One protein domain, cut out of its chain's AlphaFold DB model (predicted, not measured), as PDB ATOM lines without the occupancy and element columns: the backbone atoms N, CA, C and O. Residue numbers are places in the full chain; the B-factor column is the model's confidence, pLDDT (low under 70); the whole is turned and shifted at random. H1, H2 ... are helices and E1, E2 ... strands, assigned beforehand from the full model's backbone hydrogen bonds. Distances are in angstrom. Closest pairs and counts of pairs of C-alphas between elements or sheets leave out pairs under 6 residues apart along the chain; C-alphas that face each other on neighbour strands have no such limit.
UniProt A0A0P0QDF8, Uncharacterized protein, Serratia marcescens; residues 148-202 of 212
ATOM      1  N   ALA A 148       4.767 -55.143 -30.960       48.97
ATOM      2  CA  ALA A 148       5.686 -54.105 -30.526       48.97
ATOM      3  C   ALA A 148       7.084 -54.740 -30.482       48.97
ATOM      4  O   ALA A 148       7.191 -55.897 -30.049       48.97
ATOM      5  N   PRO A 149       8.132 -54.068 -30.999       54.38
ATOM      6  CA  PRO A 149       9.451 -54.678 -31.024       54.38
ATOM      7  C   PRO A 149       9.762 -55.129 -29.594       54.38
ATOM      8  O   PRO A 149       9.361 -54.453 -28.649       54.38
ATOM      9  N   ALA A 150      10.385 -56.295 -29.414       50.50
ATOM     10  CA  ALA A 150      10.483 -56.962 -28.106       50.50
ATOM     11  C   ALA A 150      11.138 -56.104 -26.992       50.50
ATOM     12  O   ALA A 150      11.134 -56.482 -25.826       50.50
ATOM     13  N   ASN A 151      11.697 -54.947 -27.353       55.34
ATOM     14  CA  ASN A 151      12.309 -53.931 -26.506       55.34
ATOM     15  C   ASN A 151      11.494 -52.623 -26.350       55.34
ATOM     16  O   ASN A 151      11.982 -51.695 -25.705       55.34
ATOM     17  N   ALA A 152      10.295 -52.502 -26.925       60.09
ATOM     18  CA  ALA A 152       9.418 -51.350 -26.721       60.09
ATOM     19  C   ALA A 152       8.912 -51.352 -25.278       60.09
ATOM     20  O   ALA A 152       8.084 -52.177 -24.893       60.09
ATOM     21  N   GLN A 153       9.424 -50.426 -24.472       64.81
ATOM     22  CA  GLN A 153       8.998 -50.310 -23.086       64.81
ATOM     23  C   GLN A 153       7.611 -49.652 -23.028       64.81
ATOM     24  O   GLN A 153       7.432 -48.570 -23.604       64.81
ATOM     25  N   PRO A 154       6.625 -50.274 -22.356       74.75
ATOM     26  CA  PRO A 154       5.355 -49.620 -22.087       74.75
ATOM     27  C   PRO A 154       5.607 -48.425 -21.165       74.75
ATOM     28  O   PRO A 154       6.243 -48.549 -20.121       74.75
ATOM     29  N   VAL A 155       5.134 -47.253 -21.578       82.38
ATOM     30  CA  VAL A 155       5.288 -45.989 -20.842       82.38
ATOM     31  C   VAL A 155       3.994 -45.543 -20.174       82.38
ATOM     32  O   VAL A 155       4.025 -44.678 -19.301       82.38
ATOM     33  N   ALA A 156       2.854 -46.097 -20.588       85.62
ATOM     34  CA  ALA A 156       1.570 -45.803 -19.977       85.62
ATOM     35  C   ALA A 156       0.515 -46.862 -20.273       85.62
ATOM     36  O   ALA A 156       0.531 -47.486 -21.335       85.62
ATOM     37  N   TRP A 157      -0.462 -46.947 -19.377       88.25
ATOM     38  CA  TRP A 157      -1.673 -47.731 -19.543       88.25
ATOM     39  C   TRP A 157      -2.868 -46.804 -19.395       88.25
ATOM     40  O   TRP A 157      -2.907 -45.958 -18.496       88.25
ATOM     41  N   GLU A 158      -3.817 -46.928 -20.311       90.69
ATOM     42  CA  GLU A 158      -5.009 -46.095 -20.324       90.69
ATOM     43  C   GLU A 158      -6.255 -46.949 -20.542       90.69
ATOM     44  O   GLU A 158      -6.223 -47.959 -21.251       90.69
ATOM     45  N   MET A 159      -7.352 -46.515 -19.932       90.38
ATOM     46  CA  MET A 159      -8.674 -47.103 -20.093       90.38
ATOM     47  C   MET A 159      -9.690 -45.996 -20.345       90.38
ATOM     48  O   MET A 159      -9.548 -44.882 -19.846       90.38
ATOM     49  N   ARG A 160     -10.734 -46.312 -21.099       91.88
ATOM     50  CA  ARG A 160     -11.961 -45.517 -21.141       91.88
ATOM     51  C   ARG A 160     -13.168 -46.434 -21.149       91.88
ATOM     52  O   ARG A 160     -13.049 -47.614 -21.480       91.88
ATOM     53  N   TYR A 161     -14.324 -45.879 -20.822       89.19
ATOM     54  CA  TYR A 161     -15.573 -46.624 -20.822       89.19
ATOM     55  C   TYR A 161     -16.704 -45.859 -21.513       89.19
ATOM     56  O   TYR A 161     -16.652 -44.636 -21.686       89.19
ATOM     57  N   TRP A 162     -17.710 -46.602 -21.954       86.88
ATOM     58  CA  TRP A 162     -18.885 -46.092 -22.640       86.88
ATOM     59  C   TRP A 162     -19.933 -45.599 -21.639       86.88
ATOM     60  O   TRP A 162     -20.285 -46.295 -20.685       86.88
ATOM     61  N   ASN A 163     -20.458 -44.393 -21.860       82.06
ATOM     62  CA  ASN A 163     -21.542 -43.829 -21.070       82.06
ATOM     63  C   ASN A 163     -22.877 -44.011 -21.790       82.06
ATOM     64  O   ASN A 163     -23.261 -43.200 -22.635       82.06
ATOM     65  N   SER A 164     -23.629 -45.038 -21.402       77.88
ATOM     66  CA  SER A 164     -24.942 -45.325 -21.990       77.88
ATOM     67  C   SER A 164     -25.979 -44.219 -21.751       77.88
ATOM     68  O   SER A 164     -26.900 -44.072 -22.549       77.88
ATOM     69  N   GLY A 165     -25.835 -43.414 -20.691       79.56
ATOM     70  CA  GLY A 165     -26.745 -42.301 -20.391       79.56
ATOM     71  C   GLY A 165     -26.545 -41.079 -21.292       79.56
ATOM     72  O   GLY A 165     -27.489 -40.330 -21.530       79.56
ATOM     73  N   HIS A 166     -25.333 -40.898 -21.821       76.62
ATOM     74  CA  HIS A 166     -24.968 -39.777 -22.695       76.62
ATOM     75  C   HIS A 166     -24.574 -40.206 -24.119       76.62
ATOM     76  O   HIS A 166     -24.256 -39.353 -24.946       76.62
ATOM     77  N   ASN A 167     -24.643 -41.509 -24.416       84.00
ATOM     78  CA  ASN A 167     -24.326 -42.117 -25.709       84.00
ATOM     79  C   ASN A 167     -22.937 -41.705 -26.244       84.00
ATOM     80  O   ASN A 167     -22.770 -41.427 -27.433       84.00
ATOM     81  N   CYS A 168     -21.952 -41.606 -25.347       79.31
ATOM     82  CA  CYS A 168     -20.603 -41.145 -25.664       79.31
ATOM     83  C   CYS A 168     -19.529 -41.902 -24.869       79.31
ATOM     84  O   CYS A 168     -19.793 -42.482 -23.818       79.31
ATOM     85  N   TRP A 169     -18.297 -41.889 -25.382       83.88
ATOM     86  CA  TRP A 169     -17.125 -42.393 -24.664       83.88
ATOM     87  C   TRP A 169     -16.636 -41.365 -23.650       83.88
ATOM     88  O   TRP A 169     -16.579 -40.176 -23.964       83.88
ATOM     89  N   HIS A 170     -16.210 -41.833 -22.479       85.56
ATOM     90  CA  HIS A 170     -15.386 -41.030 -21.584       85.56
ATOM     91  C   HIS A 170     -13.993 -40.783 -22.179       85.56
ATOM     92  O   HIS A 170     -13.537 -41.490 -23.089       85.56
ATOM     93  N   ASP A 171     -13.323 -39.761 -21.649       91.50
ATOM     94  CA  ASP A 171     -11.922 -39.500 -21.955       91.50
ATOM     95  C   ASP A 171     -11.031 -40.663 -21.500       91.50
ATOM     96  O   ASP A 171     -11.402 -41.484 -20.659       91.50
ATOM     97  N   TRP A 172      -9.839 -40.746 -22.090       91.38
ATOM     98  CA  TRP A 172      -8.840 -41.731 -21.691       91.38
ATOM     99  C   TRP A 172      -8.287 -41.390 -20.311       91.38
ATOM    100  O   TRP A 172      -7.657 -40.349 -20.125       91.38
ATOM    101  N   GLU A 173      -8.472 -42.297 -19.361       91.38
ATOM    102  CA  GLU A 173      -7.939 -42.183 -18.012       91.38
ATOM    103  C   GLU A 173      -6.652 -42.989 -17.872       91.38
ATOM    104  O   GLU A 173      -6.521 -44.098 -18.396       91.38
ATOM    105  N   ARG A 174      -5.688 -42.428 -17.138       93.06
ATOM    106  CA  ARG A 174      -4.437 -43.110 -16.800       93.06
ATOM    107  C   ARG A 174      -4.677 -44.120 -15.691       93.06
ATOM    108  O   ARG A 174      -5.150 -43.757 -14.619       93.06
ATOM    109  N   ILE A 175      -4.271 -45.358 -15.939       89.06
ATOM    110  CA  ILE A 175      -4.339 -46.459 -14.976       89.06
ATOM    111  C   ILE A 175      -2.953 -47.069 -14.769       89.06
ATOM    112  O   ILE A 175      -2.031 -46.842 -15.560       89.06
ATOM    113  N   THR A 176      -2.781 -47.830 -13.690       88.25
ATOM    114  CA  THR A 176      -1.525 -48.558 -13.463       88.25
ATOM    115  C   THR A 176      -1.438 -49.807 -14.344       88.25
ATOM    116  O   THR A 176      -2.437 -50.274 -14.898       88.25
ATOM    117  N   ALA A 177      -0.236 -50.371 -14.467       80.69
ATOM    118  CA  ALA A 177      -0.019 -51.618 -15.197       80.69
ATOM    119  C   ALA A 177      -0.817 -52.786 -14.590       80.69
ATOM    120  O   ALA A 177      -1.391 -53.598 -15.314       80.69
ATOM    121  N   GLU A 178      -0.891 -52.842 -13.259       85.00
ATOM    122  CA  GLU A 178      -1.624 -53.864 -12.509       85.00
ATOM    123  C   GLU A 178      -3.131 -53.723 -12.738       85.00
ATOM    124  O   GLU A 178      -3.799 -54.701 -13.069       85.00
ATOM    125  N   GLN A 179      -3.652 -52.493 -12.652       80.19
ATOM    126  CA  GLN A 179      -5.052 -52.198 -12.953       80.19
ATOM    127  C   GLN A 179      -5.405 -52.549 -14.395       80.19
ATOM    128  O   GLN A 179      -6.470 -53.106 -14.644       80.19
ATOM    129  N   HIS A 180      -4.514 -52.262 -15.347       86.75
ATOM    130  CA  HIS A 180      -4.714 -52.653 -16.735       86.75
ATOM    131  C   HIS A 180      -4.805 -54.172 -16.864       86.75
ATOM    132  O   HIS A 180      -5.753 -54.657 -17.465       86.75
ATOM    133  N   ALA A 181      -3.862 -54.924 -16.288       78.19
ATOM    134  CA  ALA A 181      -3.856 -56.383 -16.367       78.19
ATOM    135  C   ALA A 181      -5.118 -57.013 -15.753       78.19
ATOM    136  O   ALA A 181      -5.713 -57.912 -16.348       78.19
ATOM    137  N   GLU A 182      -5.556 -56.527 -14.592       80.88
ATOM    138  CA  GLU A 182      -6.759 -57.026 -13.925       80.88
ATOM    139  C   GLU A 182      -8.027 -56.670 -14.712       80.88
ATOM    140  O   GLU A 182      -8.854 -57.536 -15.020       80.88
ATOM    141  N   MET A 183      -8.184 -55.395 -15.077       77.75
ATOM    142  CA  MET A 183      -9.411 -54.905 -15.696       77.75
ATOM    143  C   MET A 183      -9.552 -55.339 -17.153       77.75
ATOM    144  O   MET A 183     -10.664 -55.673 -17.560       77.75
ATOM    145  N   SER A 184      -8.460 -55.429 -17.919       78.69
ATOM    146  CA  SER A 184      -8.525 -55.904 -19.305       78.69
ATOM    147  C   SER A 184      -9.006 -57.349 -19.385       78.69
ATOM    148  O   SER A 184      -9.706 -57.714 -20.322       78.69
ATOM    149  N   VAL A 185      -8.660 -58.177 -18.393       78.81
ATOM    150  CA  VAL A 185      -9.149 -59.560 -18.306       78.81
ATOM    151  C   VAL A 185     -10.598 -59.582 -17.828       78.81
ATOM    152  O   VAL A 185     -11.438 -60.247 -18.433       78.81
ATOM    153  N   LYS A 186     -10.917 -58.820 -16.776       80.94
ATOM    154  CA  LYS A 186     -12.270 -58.747 -16.205       80.94
ATOM    155  C   LYS A 186     -13.319 -58.278 -17.218       80.94
ATOM    156  O   LYS A 186     -14.438 -58.786 -17.211       80.94
ATOM    157  N   PHE A 187     -12.962 -57.332 -18.082       83.19
ATOM    158  CA  PHE A 187     -13.856 -56.737 -19.074       83.19
ATOM    159  C   PHE A 187     -13.582 -57.217 -20.504       83.19
ATOM    160  O   PHE A 187     -14.106 -56.635 -21.444       83.19
ATOM    161  N   ALA A 188     -12.837 -58.314 -20.689       71.62
ATOM    162  CA  ALA A 188     -12.483 -58.830 -22.015       71.62
ATOM    163  C   ALA A 188     -13.699 -59.146 -22.911       71.62
ATOM    164  O   ALA A 188     -13.601 -59.093 -24.134       71.62
ATOM    165  N   ALA A 189     -14.840 -59.490 -22.307       73.75
ATOM    166  CA  ALA A 189     -16.094 -59.767 -23.009       73.75
ATOM    167  C   ALA A 189     -17.067 -58.569 -23.034       73.75
ATOM    168  O   ALA A 189     -18.193 -58.717 -23.509       73.75
ATOM    169  N   ASN A 190     -16.673 -57.411 -22.493       74.50
ATOM    170  CA  ASN A 190     -17.519 -56.226 -22.393       74.50
ATOM    171  C   ASN A 190     -17.052 -55.138 -23.371       74.50
ATOM    172  O   ASN A 190     -15.936 -54.638 -23.269       74.50
ATOM    173  N   ASN A 191     -17.941 -54.739 -24.280       77.88
ATOM    174  CA  ASN A 191     -17.667 -53.718 -25.292       77.88
ATOM    175  C   ASN A 191     -17.774 -52.280 -24.759       77.88
ATOM    176  O   ASN A 191     -17.437 -51.350 -25.485       77.88
ATOM    177  N   ASP A 192     -18.218 -52.092 -23.515       86.69
ATOM    178  CA  ASP A 192     -18.297 -50.780 -22.869       86.69
ATOM    179  C   ASP A 192     -16.948 -50.323 -22.300       86.69
ATOM    180  O   ASP A 192     -16.880 -49.261 -21.691       86.69
ATOM    181  N   TYR A 193     -15.878 -51.104 -22.469       84.75
ATOM    182  CA  TYR A 193     -14.542 -50.792 -21.967       84.75
ATOM    183  C   TYR A 193     -13.512 -50.924 -23.084       84.75
ATOM    184  O   TYR A 193     -13.476 -51.917 -23.808       84.75
ATOM    185  N   GLU A 194     -12.627 -49.939 -23.186       86.75
ATOM    186  CA  GLU A 194     -11.469 -49.991 -24.069       86.75
ATOM    187  C   GLU A 194     -10.185 -49.784 -23.270       86.75
ATOM    188  O   GLU A 194     -10.118 -48.937 -22.378       86.75
ATOM    189  N   PHE A 195      -9.150 -50.538 -23.638       86.94
ATOM    190  CA  PHE A 195      -7.833 -50.511 -23.010       86.94
ATOM    191  C   PHE A 195      -6.767 -50.259 -24.068       86.94
ATOM    192  O   PHE A 195      -6.840 -50.802 -25.174       86.94
ATOM    193  N   ARG A 196      -5.753 -49.462 -23.730       86.12
ATOM    194  CA  ARG A 196      -4.564 -49.309 -24.569       86.12
ATOM    195  C   ARG A 196      -3.296 -49.177 -23.741       86.12
ATOM    196  O   ARG A 196      -3.296 -48.628 -22.641       86.12
ATOM    197  N   VAL A 197      -2.200 -49.627 -24.337       83.06
ATOM    198  CA  VAL A 197      -0.844 -49.449 -23.821       83.06
ATOM    199  C   VAL A 197      -0.122 -48.481 -24.746       83.06
ATOM    200  O   VAL A 197      -0.095 -48.683 -25.961       83.06
ATOM    201  N   LEU A 198       0.452 -47.421 -24.186       81.69
ATOM    202  CA  LEU A 198       1.334 -46.525 -24.924       81.69
ATOM    203  C   LEU A 198       2.768 -47.006 -24.725       81.69
ATOM    204  O   LEU A 198       3.206 -47.181 -23.589       81.69
ATOM    205  N   CYS A 199       3.502 -47.196 -25.816       74.25
ATOM    206  CA  CYS A 199       4.899 -47.623 -25.786       74.25
ATOM    207  C   CYS A 199       5.827 -46.469 -26.172       74.25
ATOM    208  O   CYS A 199       5.474 -45.635 -27.009       74.25
ATOM    209  N   ALA A 200       7.029 -46.437 -25.593       71.19
ATOM    210  CA  ALA A 200       8.084 -45.555 -26.077       71.19
ATOM    211  C   ALA A 200       8.452 -45.942 -27.515       71.19
ATOM    212  O   ALA A 200       8.651 -47.123 -27.815       71.19
ATOM    213  N   ALA A 201       8.567 -44.951 -28.403       55.94
ATOM    214  CA  ALA A 201       9.133 -45.187 -29.724       55.94
ATOM    215  C   ALA A 201      10.585 -45.683 -29.569       55.94
ATOM    216  O   ALA A 201      11.320 -45.131 -28.741       55.94
ATOM    217  N   PRO A 202      11.021 -46.702 -30.331       56.06
ATOM    218  CA  PRO A 202      12.408 -47.136 -30.297       56.06
ATOM    219  C   PRO A 202      13.309 -45.973 -30.715       56.06
ATOM    220  O   PRO A 202      13.040 -45.289 -31.705       56.06
TER     221      PRO A 202
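What this domain is: This is residues 148 to 202 of the 212 residues of an uncharacterized protein of Serratia marcescens (UniProt A0A0P0QDF8). A narrow sheet of three strands forms a long ribbon, with two longer strands, E1 and E3, side by side and the short E2 along the other edge of E1; the one named helix, H1, packs slantwise over one face. The E1 and E2 hairpin carries its turn out to one end of the long axis, at Gly 165, while Asn 151, near the first printed residue, lies at the other. The printed part has 55 residues with one named helix and three named strands, in the order E1, E2, H1, E3; the sheet's order is E2, E1, E3, all antiparallel, and the class is mixed, helices and strands. It is loose, with a radius of gyration of the C-alphas of 12.7 A, and a rod in outline, spanning 41 by 20 by 17 A.

How they stand to each other: Begin at the inner strand E1, residues 154 to 163. The edge strand E3, residues 193 to 199, is its antiparallel neighbour at 161 degrees; look for N 158 and O 196, 2.9 A apart and within hydrogen-bond range, and N 160 and O 194 at 3.0 A. E2, residues 173 to 175, is the other edge strand and forms a hairpin with E1, antiparallel at 130 degrees, with N 173 and O 159 at 2.8 A, within hydrogen-bond range. E2 and E3 are apart. Residues 162 to 163 of E1 also pair, antiparallel, with residues 168 to 169. Now look at H1, residues 177 to 186, which is on the sheet in two layers, a helix on one face of a sheet, at a height over the sheet of 8.9 A. It lies over E1 and E3 and runs slantwise to the strands, at 35 degrees to E1 on the local plane. The closest C-alphas of H1 and E1 are those of Ala 177 and Trp 157, 6.1 A apart; those of H1 and E3 are Ser 184 and Phe 195, 6.6 A. E2, H1 and E3 make a split strand-helix-strand unit, two strands running the same way with E1 between them in the sheet, and its crossover is right-handed. In H1, 5 of 6 O i to N i+4 pairs are within hydrogen-bond range.

Where its parts are: Find C-alpha 154 at (5.355, -49.620, -22.087); from there E1 runs 27.5 A to C-alpha 163. E3 runs 20.1 A from Tyr 193 to C-alpha 199 at (4.899, -47.623, -25.786). E2 goes from Glu 173 to Ile 175. H1 starts at C-alpha 177, at (-0.019, -51.618, -15.197), and extends 14.2 A to Lys 186.

The domain as a whole: The C-alphas farthest apart are those of Asn 151 and Gly 165, 41.2 A. The printed part has no cut. The link from E2 to H1 is tight, and those from E1 to E2 and from H1 to E3 are short. The mean pLDDT of the printed part is 79.1; look for values under 70 at residues 148 to 153 and 201 to 202 of this model.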